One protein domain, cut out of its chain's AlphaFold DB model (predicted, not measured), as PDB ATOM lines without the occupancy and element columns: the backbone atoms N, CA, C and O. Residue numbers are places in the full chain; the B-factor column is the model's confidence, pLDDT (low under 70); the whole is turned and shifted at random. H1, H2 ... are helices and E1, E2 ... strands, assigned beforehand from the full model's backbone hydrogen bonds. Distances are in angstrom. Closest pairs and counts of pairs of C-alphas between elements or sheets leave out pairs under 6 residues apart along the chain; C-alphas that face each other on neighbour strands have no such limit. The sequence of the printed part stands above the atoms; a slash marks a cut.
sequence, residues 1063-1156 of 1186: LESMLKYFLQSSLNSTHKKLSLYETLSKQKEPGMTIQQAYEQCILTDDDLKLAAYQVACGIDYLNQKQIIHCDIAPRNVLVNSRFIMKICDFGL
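What this domain is: This is residues 1063 to 1156 of the 1186 residues of the protein "Hypothetical protein" of Rotaria sp. Silwood1 (UniProt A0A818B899). One long helix, H4, runs lengthwise along an elongated body, and the small antiparallel hairpin E1 E2 packs on its side. H1 meets the hairpin with its first residues, and H2, next to H3, sits near H4's beginning. The 94 printed residues, mostly helix by class but under half in named elements, run H1 H2 H3 H4 E1 E2; they are only just compact, close to loose (radius of gyration of the C-alphas 14.6 A, spans 47 by 29 by 21 A).

How they stand to each other: Start at H1, residues 1063 to 1071; its closest C-alpha to E1, residues 1141 to 1143, is Leu 1063, 5.7 A from Val 1141. Next, H2, residues 1084 to 1089, and H3, residues 1098 to 1101, only just touch, with 3 pairs of C-alphas within 8 A, the closest Thr 1087 and Ala 1101, 6.7 A. H4, residues 1109 to 1128, comes closest to E2, residues 1149 to 1151, at the C-alphas of Gln 1118 and Met 1149, 6.0 A. In the hairpin, N 1142 and O 1150 are within hydrogen-bond range, 2.8 A. In H1, H2 and H4 every O i to N i+4 pair is within range; H3 is too short for one.

Where its parts are: Find C-alpha 1109 at (210.084, 210.396, 258.784); H4 runs 28.5 A to C-alpha 1128 at (208.935, 234.469, 274.079).

The domain as a whole: The printed part has no cut; the links H1 to H2 and H4 to E1 are long. Look for pLDDT under 70 at residues 1073 to 1081, 1090 to 1103 and 1156.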
ATOM      1  N   LEU A1063     199.752 213.034 270.760       93.19
ATOM      2  CA  LEU A1063     200.848 212.529 269.937       93.19
ATOM      3  C   LEU A1063     201.365 211.177 270.465       93.19
ATOM      4  O   LEU A1063     201.695 210.298 269.677       93.19
ATOM      5  N   GLU A1064     201.355 210.951 271.783       92.12
ATOM      6  CA  GLU A1064     201.662 209.631 272.355       92.12
ATOM      7  C   GLU A1064     200.696 208.538 271.860       92.12
ATOM      8  O   GLU A1064     201.138 207.448 271.491       92.12
ATOM      9  N   SER A1065     199.387 208.819 271.829       87.25
ATOM     10  CA  SER A1065     198.386 207.878 271.312       87.25
ATOM     11  C   SER A1065     198.542 207.644 269.810       87.25
ATOM     12  O   SER A1065     198.447 206.497 269.381       87.25
ATOM     13  N   MET A1066     198.844 208.690 269.031       87.25
ATOM     14  CA  MET A1066     199.170 208.572 267.604       87.25
ATOM     15  C   MET A1066     200.347 207.616 267.379       87.25
ATOM     16  O   MET A1066     200.201 206.609 266.688       87.25
ATOM     17  N   LEU A1067     201.503 207.907 267.984       89.81
ATOM     18  CA  LEU A1067     202.739 207.153 267.760       89.81
ATOM     19  C   LEU A1067     202.587 205.684 268.174       89.81
ATOM     20  O   LEU A1067     202.990 204.790 267.432       89.81
ATOM     21  N   LYS A1068     201.932 205.413 269.312       87.69
ATOM     22  CA  LYS A1068     201.646 204.040 269.761       87.69
ATOM     23  C   LYS A1068     200.769 203.260 268.779       87.69
ATOM     24  O   LYS A1068     200.990 202.063 268.621       87.69
ATOM     25  N   TYR A1069     199.819 203.916 268.112       81.31
ATOM     26  CA  TYR A1069     198.917 203.263 267.161       81.31
ATOM     27  C   TYR A1069     199.640 202.824 265.877       81.31
ATOM     28  O   TYR A1069     199.459 201.695 265.420       81.31
ATOM     29  N   PHE A1070     200.532 203.668 265.346       81.88
ATOM     30  CA  PHE A1070     201.370 203.305 264.195       81.88
ATOM     31  C   PHE A1070     202.425 202.246 264.556       81.88
ATOM     32  O   PHE A1070     202.587 201.279 263.815       81.88
ATOM     33  N   LEU A1071     203.077 202.355 265.722       81.62
ATOM     34  CA  LEU A1071     204.073 201.377 266.189       81.62
ATOM     35  C   LEU A1071     203.501 199.960 266.364       81.62
ATOM     36  O   LEU A1071     204.172 198.987 266.035       81.62
ATOM     37  N   GLN A1072     202.262 199.828 266.850       72.50
ATOM     38  CA  GLN A1072     201.596 198.527 267.009       72.50
ATOM     39  C   GLN A1072     201.252 197.842 265.680       72.50
ATOM     40  O   GLN A1072     200.956 196.648 265.671       72.50
ATOM     41  N   SER A1073     201.287 198.587 264.575       61.44
ATOM     42  CA  SER A1073     200.645 198.202 263.318       61.44
ATOM     43  C   SER A1073     201.609 198.186 262.122       61.44
ATOM     44  O   SER A1073     201.183 198.034 260.982       61.44
ATOM     45  N   SER A1074     202.921 198.282 262.375       54.28
ATOM     46  CA  SER A1074     204.004 198.232 261.374       54.28
ATOM     47  C   SER A1074     204.248 196.829 260.774       54.28
ATOM     48  O   SER A1074     205.366 196.491 260.383       54.28
ATOM     49  N   LEU A1075     203.212 195.991 260.712       50.16
ATOM     50  CA  LEU A1075     203.236 194.642 260.153       50.16
ATOM     51  C   LEU A1075     202.106 194.522 259.121       50.16
ATOM     52  O   LEU A1075     200.944 194.751 259.443       50.16
ATOM     53  N   ASN A1076     202.464 194.110 257.903       51.72
ATOM     54  CA  ASN A1076     201.580 193.835 256.760       51.72
ATOM     55  C   ASN A1076     200.910 195.057 256.089       51.72
ATOM     56  O   ASN A1076     199.712 195.295 256.231       51.72
ATOM     57  N   SER A1077     201.643 195.744 255.206       50.62
ATOM     58  CA  SER A1077     201.036 196.365 254.016       50.62
ATOM     59  C   SER A1077     202.048 196.477 252.875       50.62
ATOM     60  O   SER A1077     203.145 196.990 253.069       50.62
ATOM     61  N   THR A1078     201.683 195.997 251.685       47.94
ATOM     62  CA  THR A1078     202.514 196.015 250.463       47.94
ATOM     63  C   THR A1078     202.088 197.093 249.458       47.94
ATOM     64  O   THR A1078     202.616 197.152 248.349       47.94
ATOM     65  N   HIS A1079     201.142 197.962 249.828       52.78
ATOM     66  CA  HIS A1079     200.649 199.040 248.969       52.78
ATOM     67  C   HIS A1079     201.302 200.389 249.284       52.78
ATOM     68  O   HIS A1079     201.666 200.687 250.421       52.78
ATOM     69  N   LYS A1080     201.408 201.230 248.249       55.22
ATOM     70  CA  LYS A1080     202.039 202.557 248.276       55.22
ATOM     71  C   LYS A1080     201.143 203.589 248.980       55.22
ATOM     72  O   LYS A1080     200.538 204.445 248.338       55.22
ATOM     73  N   LYS A1081     201.018 203.449 250.301       67.56
ATOM     74  CA  LYS A1081     200.261 204.341 251.191       67.56
ATOM     75  C   LYS A1081     200.833 205.768 251.183       67.56
ATOM     76  O   LYS A1081     202.039 205.953 251.040       67.56
ATOM     77  N   LEU A1082     199.960 206.762 251.354       72.94
ATOM     78  CA  LEU A1082     200.334 208.177 251.488       72.94
ATOM     79  C   LEU A1082     200.928 208.475 252.874       72.94
ATOM     80  O   LEU A1082     200.703 207.716 253.821       72.94
ATOM     81  N   SER A1083     201.622 209.610 253.006       81.81
ATOM     82  CA  SER A1083     202.029 210.135 254.318       81.81
ATOM     83  C   SER A1083     200.817 210.531 255.173       81.81
ATOM     84  O   SER A1083     199.723 210.815 254.661       81.81
ATOM     85  N   LEU A1084     200.994 210.559 256.494       82.31
ATOM     86  CA  LEU A1084     199.928 210.907 257.433       82.31
ATOM     87  C   LEU A1084     199.517 212.380 257.287       82.31
ATOM     88  O   LEU A1084     198.322 212.688 257.288       82.31
ATOM     89  N   TYR A1085     200.484 213.276 257.087       81.88
ATOM     90  CA  TYR A1085     200.255 214.686 256.808       81.88
ATOM     91  C   TYR A1085     199.435 214.878 255.533       81.88
ATOM     92  O   TYR A1085     198.420 215.564 255.591       81.88
ATOM     93  N   GLU A1086     199.805 214.265 254.403       78.88
ATOM     94  CA  GLU A1086     199.016 214.362 253.165       78.88
ATOM     95  C   GLU A1086     197.594 213.827 253.340       78.88
ATOM     96  O   GLU A1086     196.639 214.412 252.827       78.88
ATOM     97  N   THR A1087     197.448 212.720 254.066       77.25
ATOM     98  CA  THR A1087     196.155 212.053 254.266       77.25
ATOM     99  C   THR A1087     195.214 212.892 255.131       77.25
ATOM    100  O   THR A1087     194.005 212.881 254.904       77.25
ATOM    101  N   LEU A1088     195.748 213.658 256.089       75.38
ATOM    102  CA  LEU A1088     194.988 214.587 256.934       75.38
ATOM    103  C   LEU A1088     194.818 215.983 256.304       75.38
ATOM    104  O   LEU A1088     193.804 216.640 256.532       75.38
ATOM    105  N   SER A1089     195.774 216.452 255.498       70.50
ATOM    106  CA  SER A1089     195.751 217.798 254.904       70.50
ATOM    107  C   SER A1089     194.901 217.895 253.634       70.50
ATOM    108  O   SER A1089     194.290 218.935 253.397       70.50
ATOM    109  N   LYS A1090     194.772 216.810 252.855       66.38
ATOM    110  CA  LYS A1090     193.945 216.757 251.630       66.38
ATOM    111  C   LYS A1090     192.432 216.630 251.900       66.38
ATOM    112  O   LYS A1090     191.647 216.465 250.965       66.38
ATOM    113  N   GLN A1091     191.994 216.707 253.159       65.25
ATOM    114  CA  GLN A1091     190.593 216.526 253.551       65.25
ATOM    115  C   GLN A1091     189.770 217.808 253.398       65.25
ATOM    116  O   GLN A1091     190.066 218.834 254.010       65.25
ATOM    117  N   LYS A1092     188.683 217.724 252.622       49.97
ATOM    118  CA  LYS A1092     187.717 218.823 252.452       49.97
ATOM    119  C   LYS A1092     186.848 219.048 253.699       49.97
ATOM    120  O   LYS A1092     186.488 220.182 253.988       49.97
ATOM    121  N   GLU A1093     186.565 217.982 254.449       52.69
ATOM    122  CA  GLU A1093     185.733 217.979 255.660       52.69
ATOM    123  C   GLU A1093     186.587 217.717 256.915       52.69
ATOM    124  O   GLU A1093     187.369 216.763 256.922       52.69
ATOM    125  N   PRO A1094     186.459 218.499 258.007       51.31
ATOM    126  CA  PRO A1094     187.259 218.337 259.224       51.31
ATOM    127  C   PRO A1094     186.737 217.191 260.117       51.31
ATOM    128  O   PRO A1094     186.348 217.424 261.263       51.31
ATOM    129  N   GLY A1095     186.722 215.957 259.598       53.06
ATOM    130  CA  GLY A1095     186.032 214.820 260.224       53.06
ATOM    131  C   GLY A1095     186.841 213.537 260.457       53.06
ATOM    132  O   GLY A1095     186.474 212.774 261.350       53.06
ATOM    133  N   MET A1096     187.917 213.267 259.708       61.56
ATOM    134  CA  MET A1096     188.620 211.982 259.830       61.56
ATOM    135  C   MET A1096     189.484 211.931 261.097       61.56
ATOM    136  O   MET A1096     190.347 212.781 261.333       61.56
ATOM    137  N   THR A1097     189.264 210.902 261.910       65.94
ATOM    138  CA  THR A1097     190.121 210.581 263.056       65.94
ATOM    139  C   THR A1097     191.401 209.864 262.611       65.94
ATOM    140  O   THR A1097     191.409 209.232 261.554       65.94
ATOM    141  N   ILE A1098     192.461 209.863 263.437       65.50
ATOM    142  CA  ILE A1098     193.661 209.021 263.204       65.50
ATOM    143  C   ILE A1098     193.257 207.573 262.917       65.50
ATOM    144  O   ILE A1098     193.784 206.966 261.996       65.50
ATOM    145  N   GLN A1099     192.302 207.037 263.681       66.56
ATOM    146  CA  GLN A1099     191.846 205.654 263.554       66.56
ATOM    147  C   GLN A1099     191.273 205.343 262.160       66.56
ATOM    148  O   GLN A1099     191.457 204.239 261.667       66.56
ATOM    149  N   GLN A1100     190.632 206.317 261.509       69.25
ATOM    150  CA  GLN A1100     190.129 206.185 260.137       69.25
ATOM    151  C   GLN A1100     191.225 206.457 259.093       69.25
ATOM    152  O   GLN A1100     191.286 205.775 258.075       69.25
ATOM    153  N   ALA A1101     192.110 207.431 259.333       66.12
ATOM    154  CA  ALA A1101     193.226 207.733 258.431       66.12
ATOM    155  C   ALA A1101     194.250 206.583 258.368       66.12
ATOM    156  O   ALA A1101     194.820 206.313 257.311       66.12
ATOM    157  N   TYR A1102     194.468 205.893 259.491       67.94
ATOM    158  CA  TYR A1102     195.476 204.848 259.678       67.94
ATOM    159  C   TYR A1102     195.411 203.728 258.622       67.94
ATOM    160  O   TYR A1102     196.440 203.292 258.099       67.94
ATOM    161  N   GLU A1103     194.210 203.285 258.248       66.69
ATOM    162  CA  GLU A1103     194.039 202.224 257.246       66.69
ATOM    163  C   GLU A1103     194.627 202.624 255.881       66.69
ATOM    164  O   GLU A1103     195.145 201.773 255.160       66.69
ATOM    165  N   GLN A1104     194.653 203.925 255.574       70.12
ATOM    166  CA  GLN A1104     194.954 204.490 254.254       70.12
ATOM    167  C   GLN A1104     196.365 205.107 254.145       70.12
ATOM    168  O   GLN A1104     196.863 205.308 253.038       70.12
ATOM    169  N   CYS A1105     197.037 205.364 255.274       76.69
ATOM    170  CA  CYS A1105     198.338 206.046 255.328       76.69
ATOM    171  C   CYS A1105     199.424 205.265 256.085       76.69
ATOM    172  O   CYS A1105     199.154 204.262 256.754       76.69
ATOM    173  N   ILE A1106     200.662 205.743 255.954       82.25
ATOM    174  CA  ILE A1106     201.817 205.421 256.799       82.25
ATOM    175  C   ILE A1106     202.281 206.682 257.529       82.25
ATOM    176  O   ILE A1106     202.128 207.793 257.029       82.25
ATOM    177  N   LEU A1107     202.880 206.494 258.703       85.44
ATOM    178  CA  LEU A1107     203.650 207.534 259.378       85.44
ATOM    179  C   LEU A1107     205.070 207.528 258.797       85.44
ATOM    180  O   LEU A1107     205.745 206.502 258.850       85.44
ATOM    181  N   THR A1108     205.498 208.650 258.227       85.81
ATOM    182  CA  THR A1108     206.806 208.819 257.574       85.81
ATOM    183  C   THR A1108     207.785 209.613 258.441       85.81
ATOM    184  O   THR A1108     207.387 210.323 259.368       85.81
ATOM    185  N   ASP A1109     209.078 209.562 258.112       86.81
ATOM    186  CA  ASP A1109     210.084 210.396 258.784       86.81
ATOM    187  C   ASP A1109     209.812 211.896 258.605       86.81
ATOM    188  O   ASP A1109     210.141 212.691 259.485       86.81
ATOM    189  N   ASP A1110     209.192 212.304 257.497       83.94
ATOM    190  CA  ASP A1110     208.836 213.704 257.253       83.94
ATOM    191  C   ASP A1110     207.605 214.135 258.066       83.94
ATOM    192  O   ASP A1110     207.587 215.254 258.581       83.94
ATOM    193  N   ASP A1111     206.647 213.230 258.315       87.81
ATOM    194  CA  ASP A1111     205.577 213.448 259.302       87.81
ATOM    195  C   ASP A1111     206.161 213.671 260.709       87.81
ATOM    196  O   ASP A1111     205.717 214.563 261.439       87.81
ATOM    197  N   LEU A1112     207.182 212.889 261.086       92.12
ATOM    198  CA  LEU A1112     207.877 213.007 262.372       92.12
ATOM    199  C   LEU A1112     208.673 214.317 262.484       92.12
ATOM    200  O   LEU A1112     208.552 215.015 263.496       92.12
ATOM    201  N   LYS A1113     209.433 214.698 261.446       90.81
ATOM    202  CA  LYS A1113     210.152 215.985 261.374       90.81
ATOM    203  C   LYS A1113     209.181 217.164 261.467       90.81
ATOM    204  O   LYS A1113     209.412 218.082 262.255       90.81
ATOM    205  N   LEU A1114     208.071 217.120 260.728       88.25
ATOM    206  CA  LEU A1114     207.035 218.153 260.747       88.25
ATOM    207  C   LEU A1114     206.350 218.254 262.120       88.25
ATOM    208  O   LEU A1114     206.092 219.360 262.597       88.25
ATOM    209  N   ALA A1115     206.091 217.126 262.786       91.56
ATOM    210  CA  ALA A1115     205.560 217.117 264.146       91.56
ATOM    211  C   ALA A1115     206.549 217.739 265.151       91.56
ATOM    212  O   ALA A1115     206.156 218.587 265.957       91.56
ATOM    213  N   ALA A1116     207.834 217.376 265.073       95.62
ATOM    214  CA  ALA A1116     208.887 217.918 265.932       95.62
ATOM    215  C   ALA A1116     209.088 219.432 265.723       95.62
ATOM    216  O   ALA A1116     209.121 220.185 266.698       95.62
ATOM    217  N   TYR A1117     209.132 219.892 264.468       95.00
ATOM    218  CA  TYR A1117     209.226 221.310 264.109       95.00
ATOM    219  C   TYR A1117     208.057 222.129 264.677       95.00
ATOM    220  O   TYR A1117     208.263 223.165 265.312       95.00
ATOM    221  N   GLN A1118     206.824 221.636 264.528       96.00
ATOM    222  CA  GLN A1118     205.637 222.280 265.092       96.00
ATOM    223  C   GLN A1118     205.678 222.372 266.627       96.00
ATOM    224  O   GLN A1118     205.296 223.395 267.200       96.00
ATOM    225  N   VAL A1119     206.159 221.330 267.313       96.94
ATOM    226  CA  VAL A1119     206.341 221.368 268.775       96.94
ATOM    227  C   VAL A1119     207.427 222.375 269.166       96.94
ATOM    228  O   VAL A1119     207.210 223.148 270.098       96.94
ATOM    229  N   ALA A1120     208.540 222.447 268.430       96.88
ATOM    230  CA  ALA A1120     209.593 223.439 268.659       96.88
ATOM    231  C   ALA A1120     209.075 224.883 268.503       96.88
ATOM    232  O   ALA A1120     209.311 225.707 269.387       96.88
ATOM    233  N   CYS A1121     208.278 225.167 267.466       93.44
ATOM    234  CA  CYS A1121     207.619 226.469 267.283       93.44
ATOM    235  C   CYS A1121     206.675 226.816 268.451       93.44
ATOM    236  O   CYS A1121     206.587 227.968 268.874       93.44
ATOM    237  N   GLY A1122     205.976 225.821 269.009       93.69
ATOM    238  CA  GLY A1122     205.174 225.994 270.222       93.69
ATOM    239  C   GLY A1122     206.015 226.332 271.459       93.69
ATOM    240  O   GLY A1122     205.650 227.230 272.218       93.69
ATOM    241  N   ILE A1123     207.144 225.647 271.655       95.50
ATOM    242  CA  ILE A1123     208.045 225.863 272.798       95.50
ATOM    243  C   ILE A1123     208.710 227.241 272.725       95.50
ATOM    244  O   ILE A1123     208.701 227.959 273.727       95.50
ATOM    245  N   ASP A1124     209.224 227.648 271.560       95.19
ATOM    246  CA  ASP A1124     209.825 228.976 271.402       95.19
ATOM    247  C   ASP A1124     208.798 230.090 271.639       95.19
ATOM    248  O   ASP A1124     209.051 231.020 272.402       95.19
ATOM    249  N   TYR A1125     207.575 229.946 271.118       94.19
ATOM    250  CA  TYR A1125     206.499 230.889 271.414       94.19
ATOM    251  C   TYR A1125     206.218 231.012 272.928       94.19
ATOM    252  O   TYR A1125     206.034 232.121 273.435       94.19
ATOM    253  N   LEU A1126     206.223 229.909 273.692       91.62
ATOM    254  CA  LEU A1126     206.082 229.973 275.157       91.62
ATOM    255  C   LEU A1126     207.282 230.648 275.839       91.62
ATOM    256  O   LEU A1126     207.082 231.429 276.774       91.62
ATOM    257  N   ASN A1127     208.497 230.421 275.340       90.94
ATOM    258  CA  ASN A1127     209.714 231.088 275.802       90.94
ATOM    259  C   ASN A1127     209.637 232.614 275.577       90.94
ATOM    260  O   ASN A1127     209.816 233.385 276.522       90.94
ATOM    261  N   GLN A1128     209.226 233.059 274.382       88.56
ATOM    262  CA  GLN A1128     208.935 234.469 274.079       88.56
ATOM    263  C   GLN A1128     207.854 235.058 275.007       88.56
ATOM    264  O   GLN A1128     207.914 236.230 275.383       88.56
ATOM    265  N   LYS A1129     206.863 234.254 275.422       86.31
ATOM    266  CA  LYS A1129     205.855 234.640 276.428       86.31
ATOM    267  C   LYS A1129     206.337 234.524 277.874       86.31
ATOM    268  O   LYS A1129     205.537 234.797 278.770       86.31
ATOM    269  N   GLN A1130     207.593 234.166 278.147       88.56
ATOM    270  CA  GLN A1130     208.120 233.923 279.497       88.56
ATOM    271  C   GLN A1130     207.252 232.917 280.283       88.56
ATOM    272  O   GLN A1130     206.773 233.200 281.390       88.56
ATOM    273  N   ILE A1131     206.966 231.778 279.650       86.19
ATOM    274  CA  ILE A1131     206.275 230.626 280.232       86.19
ATOM    275  C   ILE A1131     207.182 229.405 280.066       86.19
ATOM    276  O   ILE A1131     207.520 229.030 278.946       86.19
ATOM    277  N   ILE A1132     207.525 228.748 281.172       88.62
ATOM    278  CA  ILE A1132     208.155 227.422 281.150       88.62
ATOM    279  C   ILE A1132     207.044 226.393 281.364       88.62
ATOM    280  O   ILE A1132     206.298 226.496 282.334       88.62
ATOM    281  N   HIS A1133     206.911 225.411 280.467       89.31
ATOM    282  CA  HIS A1133     205.823 224.423 280.537       89.31
ATOM    283  C   HIS A1133     206.007 223.376 281.653       89.31
ATOM    284  O   HIS A1133     205.033 222.809 282.136       89.31
ATOM    285  N   CYS A1134     207.259 223.113 282.044       88.44
ATOM    286  CA  CYS A1134     207.704 222.131 283.049       88.44
ATOM    287  C   CYS A1134     207.347 220.650 282.794       88.44
ATOM    288  O   CYS A1134     208.061 219.793 283.301       88.44
ATOM    289  N   ASP A1135     206.336 220.330 281.980       88.94
ATOM    290  CA  ASP A1135     206.028 218.963 281.530       88.94
ATOM    291  C   ASP A1135     205.815 218.907 280.005       88.94
ATOM    292  O   ASP A1135     204.687 218.827 279.517       88.94
ATOM    293  N   ILE A1136     206.894 219.036 279.222       93.12
ATOM    294  CA  ILE A1136     206.863 218.781 277.769       93.12
ATOM    295  C   ILE A1136     207.052 217.278 277.540       93.12
ATOM    296  O   ILE A1136     208.116 216.730 277.816       93.12
ATOM    297  N   ALA A1137     206.020 216.617 277.018       92.81
ATOM    298  CA  ALA A1137     206.041 215.200 276.663       92.81
ATOM    299  C   ALA A1137     204.976 214.901 275.586       92.81
ATOM    300  O   ALA A1137     203.985 215.629 275.521       92.81
ATOM    301  N   PRO A1138     205.085 213.811 274.797       93.19
ATOM    302  CA  PRO A1138     204.098 213.465 273.762       93.19
ATOM    303  C   PRO A1138     202.654 213.263 274.262       93.19
ATOM    304  O   PRO A1138     201.715 213.382 273.479       93.19
ATOM    305  N   ARG A1139     202.454 212.998 275.563       91.56
ATOM    306  CA  ARG A1139     201.126 213.002 276.218       91.56
ATOM    307  C   ARG A1139     200.457 214.383 276.232       91.56
ATOM    308  O   ARG A1139     199.237 214.469 276.136       91.56
ATOM    309  N   ASN A1140     201.268 215.437 276.323       93.31
ATOM    310  CA  ASN A1140     200.879 216.837 276.502       93.31
ATOM    311  C   ASN A1140     200.994 217.632 275.186       93.31
ATOM    312  O   ASN A1140     200.981 218.861 275.178       93.31
ATOM    313  N   VAL A1141     201.125 216.926 274.061       95.81
ATOM    314  CA  VAL A1141     200.984 217.470 272.711       95.81
ATOM    315  C   VAL A1141     199.754 216.810 272.110       95.81
ATOM    316  O   VAL A1141     199.731 215.594 271.934       95.81
ATOM    317  N   LEU A1142     198.723 217.595 271.818       92.94
ATOM    318  CA  LEU A1142     197.525 217.130 271.131       92.94
ATOM    319  C   LEU A1142     197.651 217.326 269.621       92.94
ATOM    320  O   LEU A1142     198.371 218.213 269.166       92.94
ATOM    321  N   VAL A1143     196.894 216.548 268.850       90.38
ATOM    322  CA  VAL A1143     196.819 216.667 267.389       90.38
ATOM    323  C   VAL A1143     195.384 216.984 266.964       90.38
ATOM    324  O   VAL A1143     194.423 216.452 267.525       90.38
ATOM    325  N   ASN A1144     195.209 217.859 265.973       85.38
ATOM    326  CA  ASN A1144     193.901 218.126 265.363       85.38
ATOM    327  C   ASN A1144     193.702 217.368 264.031       85.38
ATOM    328  O   ASN A1144     194.580 216.635 263.572       85.38
ATOM    329  N   SER A1145     192.542 217.555 263.397       80.81
ATOM    330  CA  SER A1145     192.169 216.929 262.118       80.81
ATOM    331  C   SER A1145     193.074 217.281 260.931       80.81
ATOM    332  O   SER A1145     193.062 216.557 259.948       80.81
ATOM    333  N   ARG A1146     193.887 218.344 261.017       79.94
ATOM    334  CA  ARG A1146     194.790 218.817 259.949       79.94
ATOM    335  C   ARG A1146     196.275 218.582 260.264       79.94
ATOM    336  O   ARG A1146     197.124 219.328 259.787       79.94
ATOM    337  N   PHE A1147     196.582 217.595 261.112       87.00
ATOM    338  CA  PHE A1147     197.947 217.273 261.565       87.00
ATOM    339  C   PHE A1147     198.693 218.453 262.236       87.00
ATOM    340  O   PHE A1147     199.922 218.530 262.220       87.00
ATOM    341  N   ILE A1148     197.957 219.382 262.862       88.88
ATOM    342  CA  ILE A1148     198.567 220.464 263.645       88.88
ATOM    343  C   ILE A1148     198.822 219.987 265.075       88.88
ATOM    344  O   ILE A1148     197.886 219.574 265.767       88.88
ATOM    345  N   MET A1149     200.077 220.085 265.516       94.50
ATOM    346  CA  MET A1149     200.517 219.749 266.876       94.50
ATOM    347  C   MET A1149     200.259 220.925 267.818       94.50
ATOM    348  O   MET A1149     200.609 222.058 267.486       94.50
ATOM    349  N   LYS A1150     199.668 220.679 268.993       94.44
ATOM    350  CA  LYS A1150     199.265 221.707 269.967       94.44
ATOM    351  C   LYS A1150     199.627 221.326 271.405       94.44
ATOM    352  O   LYS A1150     199.066 220.381 271.950       94.44
ATOM    353  N   ILE A1151     200.519 222.091 272.035       95.69
ATOM    354  CA  ILE A1151     200.957 221.874 273.427       95.69
ATOM    355  C   ILE A1151     199.814 222.204 274.408       95.69
ATOM    356  O   ILE A1151     199.118 223.214 274.235       95.69
ATOM    357  N   CYS A1152     199.612 221.352 275.420       90.62
ATOM    358  CA  CYS A1152     198.503 221.400 276.376       90.62
ATOM    359  C   CYS A1152     198.900 221.002 277.816       90.62
ATOM    360  O   CYS A1152     199.983 220.487 278.052       90.62
ATOM    361  N   ASP A1153     197.945 221.130 278.746       83.69
ATOM    362  CA  ASP A1153     198.062 220.812 280.184       83.69
ATOM    363  C   ASP A1153     199.117 221.658 280.921       83.69
ATOM    364  O   ASP A1153     200.122 221.181 281.442       83.69
ATOM    365  N   PHE A1154     198.826 222.958 281.025       76.81
ATOM    366  CA  PHE A1154     199.658 223.951 281.713       76.81
ATOM    367  C   PHE A1154     199.631 223.799 283.255       76.81
ATOM    368  O   PHE A1154     200.085 224.690 283.968       76.81
ATOM    369  N   GLY A1155     199.112 222.689 283.797       71.06
ATOM    370  CA  GLY A1155     198.918 222.465 285.237       71.06
ATOM    371  C   GLY A1155     200.203 222.395 286.080       71.06
ATOM    372  O   GLY A1155     200.126 222.491 287.304       71.06
ATOM    373  N   LEU A1156     201.370 222.253 285.439       65.19
ATOM    374  CA  LEU A1156     202.700 222.369 286.058       65.19
ATOM    375  C   LEU A1156     203.516 223.563 285.529       65.19
ATOM    376  O   LEU A1156     204.620 223.805 286.012       65.19
TER     377      LEU A1156